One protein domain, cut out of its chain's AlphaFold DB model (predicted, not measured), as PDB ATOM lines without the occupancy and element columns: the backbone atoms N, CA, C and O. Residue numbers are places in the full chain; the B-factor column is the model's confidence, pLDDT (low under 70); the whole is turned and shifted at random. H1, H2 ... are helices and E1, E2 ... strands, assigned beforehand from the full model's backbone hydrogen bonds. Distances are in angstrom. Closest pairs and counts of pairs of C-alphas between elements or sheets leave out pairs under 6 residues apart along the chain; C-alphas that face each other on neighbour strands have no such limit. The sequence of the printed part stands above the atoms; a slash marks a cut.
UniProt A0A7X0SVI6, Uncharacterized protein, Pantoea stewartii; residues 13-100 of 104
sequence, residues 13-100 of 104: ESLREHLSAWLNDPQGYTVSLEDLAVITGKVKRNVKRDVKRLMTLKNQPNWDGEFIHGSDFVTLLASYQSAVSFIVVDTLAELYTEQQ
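Overview. This is residues 13 to 100 of the 104 residues of an uncharacterized protein of Pantoea stewartii (UniProt A0A7X0SVI6). A tiny antiparallel ladder of two strands, E1 and E2, lies at one side of a cluster of five crossed helices, and H2 and H4 start directly from its opposite ends. H4 is nearest the middle; H3 and the link after it lie toward one end of the long axis, and the longest helix, H5, runs to the other end. The printed part has 88 residues, with five named helices and two named strands in the order H1 E1 H2 H3 E2 H4 H5, and its class is mostly helix. It is compact, with a radius of gyration of the C-alphas of 12.8 A, though its outline is elongated, spanning 41 by 26 by 20 A.

Along the chain. Find C-alpha 30 at (-46.267, 23.605, 7.024), where E1, residues 30 to 32, begins; E2 is residues 67 to 69, and each strand is 7.0 A long. H2, residues 33 to 40, follows E1 and covers 10.4 A, while H4, residues 70 to 79, follows E2 and covers 14.1 A. Look at C-alpha 13 at (-34.767, 27.407, 19.702) for the beginning of H1, residues 13 to 24, 16.7 A long. H3 is residues 44 to 57, 20.0 A long. H5, residues 83 to 100, runs 26.1 A and ends with C-alpha 100 at (-35.892, 45.969, 11.332).

Arrangement. Start at the sheet, where E1 and E2 are antiparallel at 151 degrees; N 31 and O 68 are within hydrogen-bond range at 3.0 A, as are N 68 and O 31 at 3.0 A. The closest C-alphas of E1 and H4 are those of Thr 30 and Gly 70, 5.4 A apart. H4 touches H3 about perpendicular, at 79 degrees, with Val 51 and Leu 76 closest by C-alphas at 7.0 A. H3 also touches H2 about perpendicular, at 79 degrees; look at the C-alphas of Ala 37 and Lys 44, the closest at 5.0 A. H5 touches H4 at a steep tilt of 47 degrees, opposite ways, with the C-alphas of Ala 78 and Ser 85 closest at 5.0 A. H5 touches H1 at a steep tilt of 53 degrees, the same way, the closest C-alphas being those of Arg 16 and Thr 91, 6.2 A. H1 and H2 only just touch, with 3 pairs of C-alphas within 8 A, the closest those of Leu 15 and Ile 39 at 5.4 A. H1 and H3 are apart, as are H3 and H5. In H1, H2, H3, H4 and H5 every O i to N i+4 pair is within hydrogen-bond range.

Size, cuts and confidence. The two C-alphas farthest apart are those of Asn 62 and Gln 100, at 41.4 A. The printed part has no cut and no long link; the link from H3 to E2, with 9 residues, is short, and the others are tight. Mean pLDDT of the printed part is 90.2; look for values under 70 at residues 81 to 83 and residue 100.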
ATOM      1  N   GLU A  13     -35.592  27.429  20.911       89.94
ATOM      2  CA  GLU A  13     -34.767  27.407  19.702       89.94
ATOM      3  C   GLU A  13     -35.593  26.884  18.528       89.94
ATOM      4  O   GLU A  13     -35.768  27.586  17.533       89.94
ATOM      5  N   SER A  14     -36.236  25.730  18.723       92.38
ATOM      6  CA  SER A  14     -37.153  25.151  17.738       92.38
ATOM      7  C   SER A  14     -38.321  26.096  17.445       92.38
ATOM      8  O   SER A  14     -38.686  26.316  16.293       92.38
ATOM      9  N   LEU A  15     -38.914  26.706  18.479       92.00
ATOM     10  CA  LEU A  15     -40.000  27.670  18.292       92.00
ATOM     11  C   LEU A  15     -39.575  28.832  17.388       92.00
ATOM     12  O   LEU A  15     -40.315  29.203  16.478       92.00
ATOM     13  N   ARG A  16     -38.397  29.405  17.643       92.56
ATOM     14  CA  ARG A  16     -37.868  30.537  16.886       92.56
ATOM     15  C   ARG A  16     -37.572  30.167  15.438       92.56
ATOM     16  O   ARG A  16     -37.945  30.929  14.550       92.56
ATOM     17  N   GLU A  17     -36.969  29.005  15.194       94.56
ATOM     18  CA  GLU A  17     -36.725  28.490  13.842       94.56
ATOM     19  C   GLU A  17     -38.036  28.370  13.052       94.56
ATOM     20  O   GLU A  17     -38.170  28.926  11.961       94.56
ATOM     21  N   HIS A  18     -39.043  27.725  13.641       95.62
ATOM     22  CA  HIS A  18     -40.333  27.501  12.995       95.62
ATOM     23  C   HIS A  18     -41.149  28.790  12.805       95.62
ATOM     24  O   HIS A  18     -41.811  28.949  11.777       95.62
ATOM     25  N   LEU A  19     -41.100  29.738  13.750       93.56
ATOM     26  CA  LEU A  19     -41.732  31.052  13.581       93.56
ATOM     27  C   LEU A  19     -41.023  31.891  12.514       93.56
ATOM     28  O   LEU A  19     -41.701  32.532  11.719       93.56
ATOM     29  N   SER A  20     -39.691  31.856  12.451       93.56
ATOM     30  CA  SER A  20     -38.915  32.539  11.409       93.56
ATOM     31  C   SER A  20     -39.213  31.965  10.019       93.56
ATOM     32  O   SER A  20     -39.515  32.709   9.086       93.56
ATOM     33  N   ALA A  21     -39.232  30.634   9.886       94.00
ATOM     34  CA  ALA A  21     -39.612  29.962   8.644       94.00
ATOM     35  C   ALA A  21     -41.039  30.331   8.205       94.00
ATOM     36  O   ALA A  21     -41.267  30.635   7.034       94.00
ATOM     37  N   TRP A  22     -41.986  30.372   9.148       94.88
ATOM     38  CA  TRP A  22     -43.346  30.829   8.878       94.88
ATOM     39  C   TRP A  22     -43.409  32.307   8.468       94.88
ATOM     40  O   TRP A  22     -44.139  32.628   7.538       94.88
ATOM     41  N   LEU A  23     -42.651  33.204   9.108       91.62
ATOM     42  CA  LEU A  23     -42.614  34.627   8.743       91.62
ATOM     43  C   LEU A  23     -42.085  34.850   7.318       91.62
ATOM     44  O   LEU A  23     -42.556  35.758   6.636       91.62
ATOM     45  N   ASN A  24     -41.146  34.015   6.863       91.31
ATOM     46  CA  ASN A  24     -40.584  34.089   5.513       91.31
ATOM     47  C   ASN A  24     -41.548  33.574   4.426       91.31
ATOM     48  O   ASN A  24     -41.585  34.143   3.337       91.31
ATOM     49  N   ASP A  25     -42.337  32.530   4.707       93.00
ATOM     50  CA  ASP A  25     -43.369  32.018   3.789       93.00
ATOM     51  C   ASP A  25     -44.665  31.615   4.524       93.00
ATOM     52  O   ASP A  25     -44.935  30.428   4.744       93.00
ATOM     53  N   PRO A  26     -45.531  32.581   4.885       89.69
ATOM     54  CA  PRO A  26     -46.708  32.293   5.703       89.69
ATOM     55  C   PRO A  26     -47.739  31.370   5.042       89.69
ATOM     56  O   PRO A  26     -48.542  30.753   5.748       89.69
ATOM     57  N   GLN A  27     -47.758  31.316   3.705       89.62
ATOM     58  CA  GLN A  27     -48.752  30.574   2.923       89.62
ATOM     59  C   GLN A  27     -48.264  29.172   2.542       89.62
ATOM     60  O   GLN A  27     -49.069  28.240   2.533       89.62
ATOM     61  N   GLY A  28     -46.972  29.007   2.242       93.50
ATOM     62  CA  GLY A  28     -46.382  27.708   1.909       93.50
ATOM     63  C   GLY A  28     -45.874  26.925   3.119       93.50
ATOM     64  O   GLY A  28     -45.726  25.703   3.039       93.50
ATOM     65  N   TYR A  29     -45.665  27.582   4.263       96.31
ATOM     66  CA  TYR A  29     -45.166  26.918   5.458       96.31
ATOM     67  C   TYR A  29     -46.143  25.869   6.017       96.31
ATOM     68  O   TYR A  29     -47.344  26.106   6.215       96.31
ATOM     69  N   THR A  30     -45.585  24.703   6.337       97.12
ATOM     70  CA  THR A  30     -46.267  23.605   7.024       97.12
ATOM     71  C   THR A  30     -45.387  23.083   8.151       97.12
ATOM     72  O   THR A  30     -44.165  23.178   8.093       97.12
ATOM     73  N   VAL A  31     -46.013  22.530   9.186       97.12
ATOM     74  CA  VAL A  31     -45.311  21.960  10.342       97.12
ATOM     75  C   VAL A  31     -45.883  20.594  10.675       97.12
ATOM     76  O   VAL A  31     -47.096  20.377  10.557       97.12
ATOM     77  N   SER A  32     -45.023  19.666  11.086       97.81
ATOM     78  CA  SER A  32     -45.461  18.335  11.486       97.81
ATOM     79  C   SER A  32     -45.977  18.312  12.929       97.81
ATOM     80  O   SER A  32     -45.641  19.150  13.772       97.81
ATOM     81  N   LEU A  33     -46.789  17.305  13.253       96.81
ATOM     82  CA  LEU A  33     -47.189  17.032  14.636       96.81
ATOM     83  C   LEU A  33     -46.008  16.642  15.538       96.81
ATOM     84  O   LEU A  33     -46.125  16.764  16.759       96.81
ATOM     85  N   GLU A  34     -44.918  16.134  14.955       96.38
ATOM     86  CA  GLU A  34     -43.685  15.797  15.674       96.38
ATOM     87  C   GLU A  34     -42.963  17.073  16.111       96.38
ATOM     88  O   GLU A  34     -42.693  17.253  17.294       96.38
ATOM     89  N   ASP A  35     -42.773  18.015  15.189       96.19
ATOM     90  CA  ASP A  35     -42.106  19.289  15.476       96.19
ATOM     91  C   ASP A  35     -42.908  20.102  16.496       96.19
ATOM     92  O   ASP A  35     -42.375  20.614  17.474       96.19
ATOM     93  N   LEU A  36     -44.236  20.126  16.357       94.38
ATOM     94  CA  LEU A  36     -45.126  20.716  17.358       94.38
ATOM     95  C   LEU A  36     -44.968  20.089  18.750       94.38
ATOM     96  O   LEU A  36     -45.104  20.785  19.761       94.38
ATOM     97  N   ALA A  37     -44.732  18.778  18.826       93.00
ATOM     98  CA  ALA A  37     -44.495  18.086  20.087       93.00
ATOM     99  C   ALA A  37     -43.169  18.528  20.719       93.00
ATOM    100  O   ALA A  37     -43.153  18.815  21.918       93.00
ATOM    101  N   VAL A  38     -42.114  18.670  19.909       92.38
ATOM    102  CA  VAL A  38     -40.811  19.211  20.326       92.38
ATOM    103  C   VAL A  38     -40.958  20.650  20.825       92.38
ATOM    104  O   VAL A  38     -40.719  20.905  22.003       92.38
ATOM    105  N   ILE A  39     -41.481  21.555  19.988       91.44
ATOM    106  CA  ILE A  39     -41.686  22.982  20.299       91.44
ATOM    107  C   ILE A  39     -42.416  23.156  21.633       91.44
ATOM    108  O   ILE A  39     -42.033  23.953  22.485       91.44
ATOM    109  N   THR A  40     -43.502  22.411  21.827       88.44
ATOM    110  CA  THR A  40     -44.397  22.610  22.977       88.44
ATOM    111  C   THR A  40     -44.009  21.777  24.198       88.44
ATOM    112  O   THR A  40     -44.662  21.892  25.239       88.44
ATOM    113  N   GLY A  41     -43.011  20.896  24.071       88.00
ATOM    114  CA  GLY A  41     -42.666  19.888  25.074       88.00
ATOM    115  C   GLY A  41     -43.808  18.906  25.378       88.00
ATOM    116  O   GLY A  41     -43.819  18.256  26.429       88.00
ATOM    117  N   LYS A  42     -44.826  18.823  24.511       89.69
ATOM    118  CA  LYS A  42     -45.988  17.942  24.689       89.69
ATOM    119  C   LYS A  42     -45.749  16.603  24.008       89.69
ATOM    120  O   LYS A  42     -45.068  16.493  23.008       89.69
ATOM    121  N   VAL A  43     -46.434  15.567  24.483       92.25
ATOM    122  CA  VAL A  43     -46.497  14.289  23.761       92.25
ATOM    123  C   VAL A  43     -47.295  14.466  22.463       92.25
ATOM    124  O   VAL A  43     -48.416  14.979  22.510       92.25
ATOM    125  N   LYS A  44     -46.791  13.947  21.336       94.56
ATOM    126  CA  LYS A  44     -47.439  14.000  20.009       94.56
ATOM    127  C   LYS A  44     -48.922  13.632  20.010       94.56
ATOM    128  O   LYS A  44     -49.732  14.307  19.387       94.56
ATOM    129  N   ARG A  45     -49.325  12.604  20.764       94.56
ATOM    130  CA  ARG A  45     -50.745  12.220  20.903       94.56
ATOM    131  C   ARG A  45     -51.620  13.367  21.426       94.56
ATOM    132  O   ARG A  45     -52.761  13.511  20.988       94.56
ATOM    133  N   ASN A  46     -51.108  14.164  22.364       93.00
ATOM    134  CA  ASN A  46     -51.828  15.318  22.902       93.00
ATOM    135  C   ASN A  46     -51.888  16.444  21.871       93.00
ATOM    136  O   ASN A  46     -52.961  17.006  21.686       93.00
ATOM    137  N   VAL A  47     -50.788  16.695  21.156       94.38
ATOM    138  CA  VAL A  47     -50.763  17.644  20.033       94.38
ATOM    139  C   VAL A  47     -51.788  17.245  18.970       94.38
ATOM    140  O   VAL A  47     -52.631  18.059  18.615       94.38
ATOM    141  N   LYS A  48     -51.818  15.976  18.534       96.12
ATOM    142  CA  LYS A  48     -52.797  15.469  17.554       96.12
ATOM    143  C   LYS A  48     -54.236  15.712  18.003       96.12
ATOM    144  O   LYS A  48     -55.085  16.099  17.206       96.12
ATOM    145  N   ARG A  49     -54.524  15.496  19.289       95.44
ATOM    146  CA  ARG A  49     -55.848  15.768  19.864       95.44
ATOM    147  C   ARG A  49     -56.180  17.261  19.843       95.44
ATOM    148  O   ARG A  49     -57.314  17.612  19.532       95.44
ATOM    149  N   ASP A  50     -55.222  18.114  20.190       94.56
ATOM    150  CA  ASP A  50     -55.407  19.564  20.216       94.56
ATOM    151  C   ASP A  50     -55.612  20.108  18.783       94.56
ATOM    152  O   ASP A  50     -56.543  20.878  18.549       94.56
ATOM    153  N   VAL A  51     -54.874  19.589  17.794       96.25
ATOM    154  CA  VAL A  51     -55.085  19.889  16.367       96.25
ATOM    155  C   VAL A  51     -56.453  19.418  15.880       96.25
ATOM    156  O   VAL A  51     -57.162  20.194  15.251       96.25
ATOM    157  N   LYS A  52     -56.892  18.193  16.207       96.38
ATOM    158  CA  LYS A  52     -58.240  17.721  15.828       96.38
ATOM    159  C   LYS A  52     -59.345  18.640  16.353       96.38
ATOM    160  O   LYS A  52     -60.324  18.885  15.651       96.38
ATOM    161  N   ARG A  53     -59.183  19.179  17.565       95.00
ATOM    162  CA  ARG A  53     -60.115  20.173  18.124       95.00
ATOM    163  C   ARG A  53     -60.099  21.468  17.317       95.00
ATOM    164  O   ARG A  53     -61.173  21.940  16.960       95.00
ATOM    165  N   LEU A  54     -58.920  21.997  16.984       95.38
ATOM    166  CA  LEU A  54     -58.794  23.185  16.133       95.38
ATOM    167  C   LEU A  54     -59.441  22.966  14.755       95.38
ATOM    168  O   LEU A  54     -60.252  23.776  14.319       95.38
ATOM    169  N   MET A  55     -59.158  21.838  14.102       96.31
ATOM    170  CA  MET A  55     -59.718  21.510  12.787       96.31
ATOM    171  C   MET A  55     -61.237  21.353  12.834       96.31
ATOM    172  O   MET A  55     -61.936  21.823  11.941       96.31
ATOM    173  N   THR A  56     -61.777  20.790  13.918       95.69
ATOM    174  CA  THR A  56     -63.230  20.736  14.142       95.69
ATOM    175  C   THR A  56     -63.843  22.138  14.207       95.69
ATOM    176  O   THR A  56     -64.869  22.372  13.574       95.69
ATOM    177  N   LEU A  57     -63.199  23.092  14.896       94.12
ATOM    178  CA  LEU A  57     -63.645  24.497  14.936       94.12
ATOM    179  C   LEU A  57     -63.588  25.172  13.557       94.12
ATOM    180  O   LEU A  57     -64.374  26.072  13.279       94.12
ATOM    181  N   LYS A  58     -62.698  24.706  12.676       93.62
ATOM    182  CA  LYS A  58     -62.587  25.139  11.275       93.62
ATOM    183  C   LYS A  58     -63.488  24.351  10.312       93.62
ATOM    184  O   LYS A  58     -63.267  24.396   9.105       93.62
ATOM    185  N   ASN A  59     -64.495  23.633  10.817       95.25
ATOM    186  CA  ASN A  59     -65.412  22.792  10.033       95.25
ATOM    187  C   ASN A  59     -64.730  21.631   9.280       95.25
ATOM    188  O   ASN A  59     -65.229  21.162   8.260       95.25
ATOM    189  N   GLN A  60     -63.612  21.123   9.805       94.94
ATOM    190  CA  GLN A  60     -62.898  19.943   9.303       94.94
ATOM    191  C   GLN A  60     -62.835  18.832  10.373       94.94
ATOM    192  O   GLN A  60     -61.755  18.468  10.843       94.94
ATOM    193  N   PRO A  61     -63.979  18.259  10.795       92.19
ATOM    194  CA  PRO A  61     -64.029  17.297  11.904       92.19
ATOM    195  C   PRO A  61     -63.342  15.954  11.601       92.19
ATOM    196  O   PRO A  61     -62.924  15.253  12.519       92.19
ATOM    197  N   ASN A  62     -63.193  15.605  10.320       93.19
ATOM    198  CA  ASN A  62     -62.604  14.338   9.871       93.19
ATOM    199  C   ASN A  62     -61.096  14.436   9.594       93.19
ATOM    200  O   ASN A  62     -60.533  13.571   8.926       93.19
ATOM    201  N   TRP A  63     -60.437  15.494  10.069       94.62
ATOM    202  CA  TRP A  63     -59.003  15.663   9.879       94.62
ATOM    203  C   TRP A  63     -58.210  14.552  10.593       94.62
ATOM    204  O   TRP A  63     -58.395  14.298  11.790       94.62
ATOM    205  N   ASP A  64     -57.300  13.899   9.864       93.19
ATOM    206  CA  ASP A  64     -56.415  12.852  10.398       93.19
ATOM    207  C   ASP A  64     -54.964  12.956   9.900       93.19
ATOM    208  O   ASP A  64     -54.215  11.982   9.914       93.19
ATOM    209  N   GLY A  65     -54.567  14.154   9.468       93.94
ATOM    210  CA  GLY A  65     -53.228  14.414   8.952       93.94
ATOM    211  C   GLY A  65     -52.119  14.349  10.009       93.94
ATOM    212  O   GLY A  65     -52.354  14.228  11.213       93.94
ATOM    213  N   GLU A  66     -50.885  14.472   9.523       96.88
ATOM    214  CA  GLU A  66     -49.666  14.603  10.338       96.88
ATOM    215  C   GLU A  66     -49.008  15.987  10.193       96.88
ATOM    216  O   GLU A  66     -48.025  16.269  10.873       96.88
ATOM    217  N   PHE A  67     -49.572  16.857   9.348       97.25
ATOM    218  CA  PHE A  67     -49.074  18.202   9.059       97.25
ATOM    219  C   PHE A  67     -50.210  19.222   9.113       97.25
ATOM    220  O   PHE A  67     -51.349  18.901   8.761       97.25
ATOM    221  N   ILE A  68     -49.894  20.451   9.520       96.44
ATOM    222  CA  ILE A  68     -50.818  21.591   9.486       96.44
ATOM    223  C   ILE A  68     -50.174  22.802   8.813       96.44
ATOM    224  O   ILE A  68     -48.950  22.937   8.797       96.44
ATOM    225  N   HIS A  69     -51.008  23.687   8.271       96.25
ATOM    226  CA  HIS A  69     -50.569  24.933   7.645       96.25
ATOM    227  C   HIS A  69     -50.102  25.962   8.680       96.25
ATOM    228  O   HIS A  69     -50.534  25.933   9.833       96.25
ATOM    229  N   GLY A  70     -49.278  26.922   8.252       93.38
ATOM    230  CA  GLY A  70     -48.742  27.984   9.111       93.38
ATOM    231  C   GLY A  70     -49.792  28.777   9.893       93.38
ATOM    232  O   GLY A  70     -49.613  29.047  11.079       93.38
ATOM    233  N   SER A  71     -50.941  29.079   9.286       91.94
ATOM    234  CA  SER A  71     -52.039  29.754   9.994       91.94
ATOM    235  C   SER A  71     -52.612  28.913  11.145       91.94
ATOM    236  O   SER A  71     -52.907  29.444  12.218       91.94
ATOM    237  N   ASP A  72     -52.717  27.597  10.958       94.81
ATOM    238  CA  ASP A  72     -53.164  26.656  11.988       94.81
ATOM    239  C   ASP A  72     -52.107  26.429  13.060       94.81
ATOM    240  O   ASP A  72     -52.445  26.323  14.237       94.81
ATOM    241  N   PHE A  73     -50.836  26.412  12.669       94.31
ATOM    242  CA  PHE A  73     -49.695  26.372  13.576       94.31
ATOM    243  C   PHE A  73     -49.726  27.527  14.578       94.31
ATOM    244  O   PHE A  73     -49.768  27.287  15.786       94.31
ATOM    245  N   VAL A  74     -49.786  28.770  14.096       91.56
ATOM    246  CA  VAL A  74     -49.796  29.955  14.968       91.56
ATOM    247  C   VAL A  74     -51.069  30.011  15.812       91.56
ATOM    248  O   VAL A  74     -51.002  30.276  17.012       91.56
ATOM    249  N   THR A  75     -52.225  29.678  15.228       91.88
ATOM    250  CA  THR A  75     -53.498  29.627  15.967       91.88
ATOM    251  C   THR A  75     -53.453  28.591  17.091       91.88
ATOM    252  O   THR A  75     -53.880  28.869  18.213       91.88
ATOM    253  N   LEU A  76     -52.904  27.401  16.825       92.56
ATOM    254  CA  LEU A  76     -52.748  26.350  17.825       92.56
ATOM    255  C   LEU A  76     -51.836  26.809  18.966       92.56
ATOM    256  O   LEU A  76     -52.207  26.659  20.131       92.56
ATOM    257  N   LEU A  77     -50.675  27.385  18.644       90.00
ATOM    258  CA  LEU A  77     -49.728  27.882  19.641       90.00
ATOM    259  C   LEU A  77     -50.335  28.986  20.518       90.00
ATOM    260  O   LEU A  77     -50.205  28.931  21.741       90.00
ATOM    261  N   ALA A  78     -51.064  29.929  19.914       83.94
ATOM    262  CA  ALA A  78     -51.780  30.984  20.630       83.94
ATOM    263  C   ALA A  78     -52.920  30.439  21.511       83.94
ATOM    264  O   ALA A  78     -53.218  31.003  22.563       83.94
ATOM    265  N   SER A  79     -53.548  29.325  21.115       83.69
ATOM    266  CA  SER A  79     -54.644  28.702  21.870       83.69
ATOM    267  C   SER A  79     -54.199  27.985  23.149       83.69
ATOM    268  O   SER A  79     -55.029  27.662  24.007       83.69
ATOM    269  N   TYR A  80     -52.904  27.700  23.304       84.25
ATOM    270  CA  TYR A  80     -52.414  27.020  24.492       84.25
ATOM    271  C   TYR A  80     -52.414  27.952  25.708       84.25
ATOM    272  O   TYR A  80     -51.613  28.875  25.816       84.25
ATOM    273  N   GLN A  81     -53.287  27.638  26.672       65.12
ATOM    274  CA  GLN A  81     -53.309  28.230  28.012       65.12
ATOM    275  C   GLN A  81     -52.060  27.812  28.809       65.12
ATOM    276  O   GLN A  81     -52.110  26.913  29.648       65.12
ATOM    277  N   SER A  82     -50.906  28.403  28.508       61.44
ATOM    278  CA  SER A  82     -49.676  28.269  29.296       61.44
ATOM    279  C   SER A  82     -48.643  29.328  28.894       61.44
ATOM    280  O   SER A  82     -48.880  30.127  27.985       61.44
ATOM    281  N   ALA A  83     -47.466  29.275  29.533       65.81
ATOM    282  CA  ALA A  83     -46.256  30.005  29.150       65.81
ATOM    283  C   ALA A  83     -45.925  29.925  27.646       65.81
ATOM    284  O   ALA A  83     -45.242  30.807  27.147       65.81
ATOM    285  N   VAL A  84     -46.433  28.921  26.917       70.19
ATOM    286  CA  VAL A  84     -46.281  28.812  25.457       70.19
ATOM    287  C   VAL A  84     -46.793  30.064  24.750       70.19
ATOM    288  O   VAL A  84     -46.056  30.636  23.963       70.19
ATOM    289  N   SER A  85     -48.008  30.527  25.056       72.50
ATOM    290  CA  SER A  85     -48.588  31.708  24.395       72.50
ATOM    291  C   SER A  85     -47.747  32.972  24.613       72.50
ATOM    292  O   SER A  85     -47.501  33.717  23.671       72.50
ATOM    293  N   PHE A  86     -47.242  33.176  25.834       78.44
ATOM    294  CA  PHE A  86     -46.353  34.291  26.156       78.44
ATOM    295  C   PHE A  86     -45.010  34.177  25.425       78.44
ATOM    296  O   PHE A  86     -44.583  35.136  24.796       78.44
ATOM    297  N   ILE A  87     -44.373  33.000  25.462       82.38
ATOM    298  CA  ILE A  87     -43.085  32.757  24.795       82.38
ATOM    299  C   ILE A  87     -43.216  32.946  23.279       82.38
ATOM    300  O   ILE A  87     -42.320  33.498  22.663       82.38
ATOM    301  N   VAL A  88     -44.342  32.560  22.675       84.50
ATOM    302  CA  VAL A  88     -44.607  32.792  21.245       84.50
ATOM    303  C   VAL A  88     -44.641  34.282  20.917       84.50
ATOM    304  O   VAL A  88     -44.026  34.696  19.941       84.50
ATOM    305  N   VAL A  89     -45.334  35.092  21.725       84.44
ATOM    306  CA  VAL A  89     -45.388  36.551  21.527       84.44
ATOM    307  C   VAL A  89     -44.007  37.183  21.712       84.44
ATOM    308  O   VAL A  89     -43.611  38.007  20.894       84.44
ATOM    309  N   ASP A  90     -43.272  36.767  22.744       86.81
ATOM    310  CA  ASP A  90     -41.904  37.215  23.042       86.81
ATOM    311  C   ASP A  90     -40.950  36.908  21.872       86.81
ATOM    312  O   ASP A  90     -40.321  37.805  21.318       86.81
ATOM    313  N   THR A  91     -40.943  35.660  21.390       87.00
ATOM    314  CA  THR A  91     -40.120  35.235  20.247       87.00
ATOM    315  C   THR A  91     -40.502  35.949  18.949       87.00
ATOM    316  O   THR A  91     -39.622  36.303  18.167       87.00
ATOM    317  N   LEU A  92     -41.793  36.200  18.698       88.25
ATOM    318  CA  LEU A  92     -42.209  37.003  17.544       88.25
ATOM    319  C   LEU A  92     -41.687  38.443  17.643       88.25
ATOM    320  O   LEU A  92     -41.212  38.976  16.645       88.25
ATOM    321  N   ALA A  93     -41.749  39.067  18.823       87.94
ATOM    322  CA  ALA A  93     -41.250  40.426  19.029       87.94
ATOM    323  C   ALA A  93     -39.733  40.532  18.792       87.94
ATOM    324  O   ALA A  93     -39.281  41.478  18.143       87.94
ATOM    325  N   GLU A  94     -38.959  39.543  19.252       89.31
ATOM    326  CA  GLU A  94     -37.523  39.439  18.953       89.31
ATOM    327  C   GLU A  94     -37.271  39.356  17.441       89.31
ATOM    328  O   GLU A  94     -36.511  40.155  16.897       89.31
ATOM    329  N   LEU A  95     -37.958  38.441  16.743       89.38
ATOM    330  CA  LEU A  95     -37.795  38.251  15.297       89.38
ATOM    331  C   LEU A  95     -38.144  39.516  14.497       89.38
ATOM    332  O   LEU A  95     -37.437  39.859  13.550       89.38
ATOM    333  N   TYR A  96     -39.198  40.238  14.885       84.94
ATOM    334  CA  TYR A  96     -39.556  41.506  14.241       84.94
ATOM    335  C   TYR A  96     -38.513  42.603  14.470       84.94
ATOM    336  O   TYR A  96     -38.257  43.391  13.559       84.94
ATOM    337  N   THR A  97     -37.914  42.662  15.659       86.25
ATOM    338  CA  THR A  97     -36.856  43.637  15.968       86.25
ATOM    339  C   THR A  97     -35.625  43.377  15.099       86.25
ATOM    340  O   THR A  97     -35.098  44.295  14.476       86.25
ATOM    341  N   GLU A  98     -35.231  42.113  14.947       84.38
ATOM    342  CA  GLU A  98     -34.087  41.717  14.115       84.38
ATOM    343  C   GLU A  98     -34.299  41.988  12.622       84.38
ATOM    344  O   GLU A  98     -33.365  42.393  11.931       84.38
ATOM    345  N   GLN A  99     -35.521  41.809  12.112       73.62
ATOM    346  CA  GLN A  99     -35.853  42.159  10.727       73.62
ATOM    347  C   GLN A  99     -35.757  43.668  10.460       73.62
ATOM    348  O   GLN A  99     -35.453  44.067   9.339       73.62
ATOM    349  N   GLN A 100     -36.007  44.512  11.465       65.81
ATOM    350  CA  GLN A 100     -35.892  45.969  11.332       65.81
ATOM    351  C   GLN A 100     -34.442  46.467  11.396       65.81
ATOM    352  O   GLN A 100     -34.140  47.528  10.853       65.81
TER     353      GLN A 100